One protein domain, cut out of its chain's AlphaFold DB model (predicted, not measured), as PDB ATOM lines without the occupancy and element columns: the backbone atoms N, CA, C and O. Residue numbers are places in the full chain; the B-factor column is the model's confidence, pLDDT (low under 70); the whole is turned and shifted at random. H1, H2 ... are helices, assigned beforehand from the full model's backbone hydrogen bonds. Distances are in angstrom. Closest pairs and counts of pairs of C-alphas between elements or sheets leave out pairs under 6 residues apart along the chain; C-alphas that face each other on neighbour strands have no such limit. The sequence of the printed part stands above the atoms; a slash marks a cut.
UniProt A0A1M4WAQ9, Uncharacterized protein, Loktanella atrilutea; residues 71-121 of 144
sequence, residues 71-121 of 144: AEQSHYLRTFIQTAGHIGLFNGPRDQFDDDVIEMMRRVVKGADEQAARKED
ATOM      1  N   ALA A  71     -11.891 -47.357  30.267       86.19
ATOM      2  CA  ALA A  71     -11.664 -48.283  31.376       86.19
ATOM      3  C   ALA A  71     -10.208 -48.774  31.403       86.19
ATOM      4  O   ALA A  71      -9.569 -48.761  32.459       86.19
ATOM      5  N   GLU A  72      -9.643 -49.120  30.241       88.38
ATOM      6  CA  GLU A  72      -8.225 -49.478  30.120       88.38
ATOM      7  C   GLU A  72      -7.306 -48.297  30.445       88.38
ATOM      8  O   GLU A  72      -6.281 -48.478  31.106       88.38
ATOM      9  N   GLN A  73      -7.672 -47.083  30.016       89.50
ATOM     10  CA  GLN A  73      -6.920 -45.868  30.334       89.50
ATOM     11  C   GLN A  73      -6.823 -45.665  31.849       89.50
ATOM     12  O   GLN A  73      -5.735 -45.472  32.394       89.50
ATOM     13  N   SER A  74      -7.964 -45.774  32.532       86.62
ATOM     14  CA  SER A  74      -8.067 -45.611  33.983       86.62
ATOM     15  C   SER A  74      -7.290 -46.695  34.734       86.62
ATOM     16  O   SER A  74      -6.567 -46.401  35.688       86.62
ATOM     17  N   HIS A  75      -7.396 -47.948  34.285       91.06
ATOM     18  CA  HIS A  75      -6.675 -49.072  34.879       91.06
ATOM     19  C   HIS A  75      -5.154 -48.923  34.738       91.06
ATOM     20  O   HIS A  75      -4.419 -49.121  35.710       91.06
ATOM     21  N   TYR A  76      -4.681 -48.523  33.555       91.62
ATOM     22  CA  TYR A  76      -3.264 -48.266  33.308       91.62
ATOM     23  C   TYR A  76      -2.725 -47.161  34.220       91.62
ATOM     24  O   TYR A  76      -1.716 -47.371  34.886       91.62
ATOM     25  N   LEU A  77      -3.406 -46.008  34.295       89.94
ATOM     26  CA  LEU A  77      -2.963 -44.876  35.119       89.94
ATOM     27  C   LEU A  77      -2.894 -45.240  36.604       89.94
ATOM     28  O   LEU A  77      -1.896 -44.947  37.259       89.94
ATOM     29  N   ARG A  78      -3.914 -45.939  37.122       90.50
ATOM     30  CA  ARG A  78      -3.917 -46.429  38.507       90.50
ATOM     31  C   ARG A  78      -2.716 -47.335  38.775       90.50
ATOM     32  O   ARG A  78      -1.982 -47.115  39.734       90.50
ATOM     33  N   THR A  79      -2.508 -48.328  37.913       90.69
ATOM     34  CA  THR A  79      -1.434 -49.318  38.067       90.69
ATOM     35  C   THR A  79      -0.056 -48.671  37.946       90.69
ATOM     36  O   THR A  79       0.843 -48.999  38.717       90.69
ATOM     37  N   PHE A  80       0.105 -47.718  37.024       90.44
ATOM     38  CA  PHE A  80       1.334 -46.949  36.853       90.44
ATOM     39  C   PHE A  80       1.700 -46.192  38.133       90.44
ATOM     40  O   PHE A  80       2.803 -46.372  38.644       90.44
ATOM     41  N   ILE A  81       0.768 -45.407  38.689       89.75
ATOM     42  CA  ILE A  81       1.008 -44.608  39.902       89.75
ATOM     43  C   ILE A  81       1.302 -45.515  41.103       89.75
ATOM     44  O   ILE A  81       2.264 -45.277  41.832       89.75
ATOM     45  N   GLN A  82       0.514 -46.577  41.289       89.00
ATOM     46  CA  GLN A  82       0.698 -47.505  42.404       89.00
ATOM     47  C   GLN A  82       2.057 -48.214  42.335       89.00
ATOM     48  O   GLN A  82       2.783 -48.272  43.324       89.00
ATOM     49  N   THR A  83       2.428 -48.707  41.152       87.88
ATOM     50  CA  THR A  83       3.712 -49.390  40.950       87.88
ATOM     51  C   THR A  83       4.880 -48.424  41.131       87.88
ATOM     52  O   THR A  83       5.842 -48.767  41.811       87.88
ATOM     53  N   ALA A  84       4.782 -47.205  40.586       87.19
ATOM     54  CA  ALA A  84       5.776 -46.149  40.770       87.19
ATOM     55  C   ALA A  84       5.993 -45.815  42.256       87.19
ATOM     56  O   ALA A  84       7.135 -45.693  42.698       87.19
ATOM     57  N   GLY A  85       4.915 -45.741  43.040       84.75
ATOM     58  CA  GLY A  85       4.995 -45.571  44.490       84.75
ATOM     59  C   GLY A  85       5.698 -46.738  45.185       84.75
ATOM     60  O   GLY A  85       6.616 -46.517  45.971       84.75
ATOM     61  N   HIS A  86       5.325 -47.980  44.862       87.25
ATOM     62  CA  HIS A  86       5.907 -49.176  45.484       87.25
ATOM     63  C   HIS A  86       7.412 -49.328  45.239       87.25
ATOM     64  O   HIS A  86       8.127 -49.778  46.129       87.25
ATOM     65  N   ILE A  87       7.906 -48.945  44.059       86.56
ATOM     66  CA  ILE A  87       9.345 -49.002  43.749       86.56
ATOM     67  C   ILE A  87      10.112 -47.768  44.246       86.56
ATOM     68  O   ILE A  87      11.295 -47.621  43.949       86.56
ATOM     69  N   GLY A  88       9.444 -46.864  44.971       81.06
ATOM     70  CA  GLY A  88      10.056 -45.662  45.523       81.06
ATOM     71  C   GLY A  88      10.416 -44.610  44.475       81.06
ATOM     72  O   GLY A  88      11.260 -43.765  44.759       81.06
ATOM     73  N   LEU A  89       9.783 -44.616  43.292       82.50
ATOM     74  CA  LEU A  89      10.054 -43.630  42.234       82.50
ATOM     75  C   LEU A  89       9.874 -42.197  42.750       82.50
ATOM     76  O   LEU A  89      10.658 -41.315  42.425       82.50
ATOM     77  N   PHE A  90       8.859 -41.994  43.586       77.38
ATOM     78  CA  PHE A  90       8.513 -40.708  44.186       77.38
ATOM     79  C   PHE A  90       9.278 -40.390  45.478       77.38
ATOM     80  O   PHE A  90       9.240 -39.258  45.939       77.38
ATOM     81  N   ASN A  91       9.979 -41.376  46.047       71.50
ATOM     82  CA  ASN A  91      10.712 -41.272  47.315       71.50
ATOM     83  C   ASN A  91      12.233 -41.400  47.101       71.50
ATOM     84  O   ASN A  91      12.972 -41.763  48.015       71.50
ATOM     85  N   GLY A  92      12.696 -41.202  45.863       66.56
ATOM     86  CA  GLY A  92      14.095 -41.362  45.489       66.56
ATOM     87  C   GLY A  92      14.992 -40.217  45.988       66.56
ATOM     88  O   GLY A  92      14.506 -39.158  46.368       66.56
ATOM     89  N   PRO A  93      16.327 -40.383  45.929       62.81
ATOM     90  CA  PRO A  93      17.297 -39.364  46.356       62.81
ATOM     91  C   PRO A  93      17.338 -38.118  45.453       62.81
ATOM     92  O   PRO A  93      17.980 -37.129  45.792       62.81
ATOM     93  N   ARG A  94      16.697 -38.176  44.281       66.62
ATOM     94  CA  ARG A  94      16.402 -37.010  43.447       66.62
ATOM     95  C   ARG A  94      14.928 -36.704  43.620       66.62
ATOM     96  O   ARG A  94      14.126 -37.614  43.414       66.62
ATOM     97  N   ASP A  95      14.612 -35.458  43.939       67.00
ATOM     98  CA  ASP A  95      13.237 -34.999  44.052       67.00
ATOM     99  C   ASP A  95      12.543 -35.095  42.681       67.00
ATOM    100  O   ASP A  95      12.772 -34.282  41.790       67.00
ATOM    101  N   GLN A  96      11.789 -36.178  42.463       71.69
ATOM    102  CA  GLN A  96      10.974 -36.373  41.253       71.69
ATOM    103  C   GLN A  96       9.660 -35.583  41.327       71.69
ATOM    104  O   GLN A  96       8.917 -35.530  40.347       71.69
ATOM    105  N   PHE A  97       9.371 -35.016  42.497       70.75
ATOM    106  CA  PHE A  97       8.242 -34.161  42.792       70.75
ATOM    107  C   PHE A  97       8.771 -32.787  43.193       70.75
ATOM    108  O   PHE A  97       8.489 -32.306  44.288       70.75
ATOM    109  N   ASP A  98       9.511 -32.147  42.286       71.50
ATOM    110  CA  ASP A  98       9.794 -30.726  42.459       71.50
ATOM    111  C   ASP A  98       8.479 -29.935  42.645       71.50
ATOM    112  O   ASP A  98       7.377 -30.398  42.301       71.50
ATOM    113  N   ASP A  99       8.582 -28.746  43.242       65.50
ATOM    114  CA  ASP A  99       7.415 -27.921  43.580       65.50
ATOM    115  C   ASP A  99       6.496 -27.696  42.359       65.50
ATOM    116  O   ASP A  99       5.267 -27.721  42.485       65.50
ATOM    117  N   ASP A 100       7.076 -27.596  41.159       72.88
ATOM    118  CA  ASP A 100       6.355 -27.423  39.898       72.88
ATOM    119  C   ASP A 100       5.523 -28.663  39.514       72.88
ATOM    120  O   ASP A 100       4.356 -28.536  39.119       72.88
ATOM    121  N   VAL A 101       6.066 -29.879  39.650       77.44
ATOM    122  CA  VAL A 101       5.343 -31.135  39.382       77.44
ATOM    123  C   VAL A 101       4.232 -31.352  40.410       77.44
ATOM    124  O   VAL A 101       3.127 -31.772  40.041       77.44
ATOM    125  N   ILE A 102       4.472 -31.035  41.687       79.88
ATOM    126  CA  ILE A 102       3.445 -31.120  42.736       79.88
ATOM    127  C   ILE A 102       2.287 -30.171  42.425       79.88
ATOM    128  O   ILE A 102       1.119 -30.580  42.455       79.88
ATOM    129  N   GLU A 103       2.579 -28.907  42.112       80.38
ATOM    130  CA  GLU A 103       1.552 -27.938  41.740       80.38
ATOM    131  C   GLU A 103       0.780 -28.369  40.495       80.38
ATOM    132  O   GLU A 103      -0.450 -28.252  40.450       80.38
ATOM    133  N   MET A 104       1.476 -28.910  39.494       81.19
ATOM    134  CA  MET A 104       0.850 -29.425  38.284       81.19
ATOM    135  C   MET A 104      -0.138 -30.553  38.601       81.19
ATOM    136  O   MET A 104      -1.281 -30.514  38.142       81.19
ATOM    137  N   MET A 105       0.253 -31.514  39.442       82.38
ATOM    138  CA  MET A 105      -0.620 -32.613  39.863       82.38
ATOM    139  C   MET A 105      -1.826 -32.109  40.660       82.38
ATOM    140  O   MET A 105      -2.950 -32.544  40.406       82.38
ATOM    141  N   ARG A 106      -1.640 -31.132  41.556       86.12
ATOM    142  CA  ARG A 106      -2.752 -30.491  42.283       86.12
ATOM    143  C   ARG A 106      -3.745 -29.815  41.337       86.12
ATOM    144  O   ARG A 106      -4.949 -29.953  41.530       86.12
ATOM    145  N   ARG A 107      -3.270 -29.121  40.294       82.38
ATOM    146  CA  ARG A 107      -4.142 -28.509  39.272       82.38
ATOM    147  C   ARG A 107      -4.923 -29.564  38.486       82.38
ATOM    148  O   ARG A 107      -6.104 -29.357  38.220       82.38
ATOM    149  N   VAL A 108      -4.291 -30.691  38.150       83.69
ATOM    150  CA  VAL A 108      -4.957 -31.820  37.476       83.69
ATOM    151  C   VAL A 108      -6.054 -32.417  38.359       83.69
ATOM    152  O   VAL A 108      -7.175 -32.588  37.882       83.69
ATOM    153  N   VAL A 109      -5.762 -32.682  39.637       88.00
ATOM    154  CA  VAL A 109      -6.743 -33.210  40.603       88.00
ATOM    155  C   VAL A 109      -7.908 -32.238  40.772       88.00
ATOM    156  O   VAL A 109      -9.050 -32.626  40.558       88.00
ATOM    157  N   LYS A 110      -7.627 -30.951  41.012       87.50
ATOM    158  CA  LYS A 110      -8.662 -29.916  41.129       87.50
ATOM    159  C   LYS A 110      -9.575 -29.872  39.900       87.50
ATOM    160  O   LYS A 110     -10.793 -29.821  40.030       87.50
ATOM    161  N   GLY A 111      -8.997 -29.925  38.698       81.12
ATOM    162  CA  GLY A 111      -9.772 -29.943  37.458       81.12
ATOM    163  C   GLY A 111     -10.631 -31.202  37.283       81.12
ATOM    164  O   GLY A 111     -11.675 -31.134  36.633       81.12
ATOM    165  N   ALA A 112     -10.217 -32.339  37.848       83.81
ATOM    166  CA  ALA A 112     -11.012 -33.564  37.870       83.81
ATOM    167  C   ALA A 112     -12.159 -33.477  38.889       83.81
ATOM    168  O   ALA A 112     -13.294 -33.810  38.544       83.81
ATOM    169  N   ASP A 113     -11.893 -32.957  40.088       84.25
ATOM    170  CA  ASP A 113     -12.896 -32.762  41.141       84.25
ATOM    171  C   ASP A 113     -13.997 -31.789  40.694       84.25
ATOM    172  O   ASP A 113     -15.185 -32.068  40.845       84.25
ATOM    173  N   GLU A 114     -13.628 -30.683  40.039       84.88
ATOM    174  CA  GLU A 114     -14.590 -29.732  39.467       84.88
ATOM    175  C   GLU A 114     -15.475 -30.370  38.383       84.88
ATOM    176  O   GLU A 114     -16.656 -30.036  38.252       84.88
ATOM    177  N   GLN A 115     -14.932 -31.294  37.587       80.00
ATOM    178  CA  GLN A 115     -15.712 -32.028  36.587       80.00
ATOM    179  C   GLN A 115     -16.647 -33.057  37.227       80.00
ATOM    180  O   GLN A 115     -17.769 -33.227  36.744       80.00
ATOM    181  N   ALA A 116     -16.208 -33.718  38.300       78.50
ATOM    182  CA  ALA A 116     -17.038 -34.629  39.078       78.50
ATOM    183  C   ALA A 116     -18.210 -33.881  39.734       78.50
ATOM    184  O   ALA A 116     -19.357 -34.264  39.516       78.50
ATOM    185  N   ALA A 117     -17.945 -32.749  40.393       76.31
ATOM    186  CA  ALA A 117     -18.969 -31.907  41.015       76.31
ATOM    187  C   ALA A 117     -20.021 -31.417  40.001       76.31
ATOM    188  O   ALA A 117     -21.220 -31.563  40.214       76.31
ATOM    189  N   ARG A 118     -19.595 -30.945  38.819       77.44
ATOM    190  CA  ARG A 118     -20.526 -30.558  37.735       77.44
ATOM    191  C   ARG A 118     -21.373 -31.721  37.223       77.44
ATOM    192  O   ARG A 118     -22.464 -31.504  36.696       77.44
ATOM    193  N   LYS A 119     -20.848 -32.944  37.278       71.12
ATOM    194  CA  LYS A 119     -21.577 -34.146  36.871       71.12
ATOM    195  C   LYS A 119     -22.616 -34.520  37.928       71.12
ATOM    196  O   LYS A 119     -23.727 -34.874  37.551       71.12
ATOM    197  N   GLU A 120     -22.287 -34.380  39.207       65.69
ATOM    198  CA  GLU A 120     -23.215 -34.584  40.325       65.69
ATOM    199  C   GLU A 120     -24.344 -33.546  40.330       65.69
ATOM    200  O   GLU A 120     -25.506 -33.944  40.378       65.69
ATOM    201  N   ASP A 121     -24.048 -32.257  40.126       63.09
ATOM    202  CA  ASP A 121     -25.058 -31.189  39.997       63.09
ATOM    203  C   ASP A 121     -26.025 -31.435  38.826       63.09
ATOM    204  O   ASP A 121     -27.231 -31.201  38.918       63.09
TER     205      ASP A 121
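Overview. This is residues 71 to 121 of the 144 residues of an uncharacterized protein of Loktanella atrilutea (UniProt A0A1M4WAQ9). The longer helix H2 and the shorter H1 form an open, loose U, with a gap between them, joined at one end by the loop of residues 87 to 98. The 51 printed residues hold two named helices, H1 then H2, and no named strand; the class is all helix. The whole is loose, with a radius of gyration of the C-alphas of 13.7 A, and flat, spanning 43 by 27 by 12 A.

Arrangement. Start at H2, residues 99 to 121; H1, residues 71 to 86, is apart from it, with no C-alpha of the one within 8 A of the other. In H1 and H2 every O i to N i+4 pair is within hydrogen-bond range. Look at residues 106 to 121 of H2 and 71 to 80 of H1: both stretches stand free.

Along the chain. Find C-alpha 99 at (7.415, -27.921, 43.580); from there H2 runs 32.8 A to C-alpha 121 at (-25.058, -31.189, 39.997). H1 begins at C-alpha 71, (-11.664, -48.283, 31.376), and runs 22.6 A to C-alpha 86.

Size, cuts and confidence. The C-alphas farthest apart are those of Pro 93 and Asp 121, 43.6 A. The printed part has no cut, and the link from H1 to H2 is long, 12 residues. Mean pLDDT of the printed part is 80.6; residues 92 to 95, 99 and 120 to 121 are under 70.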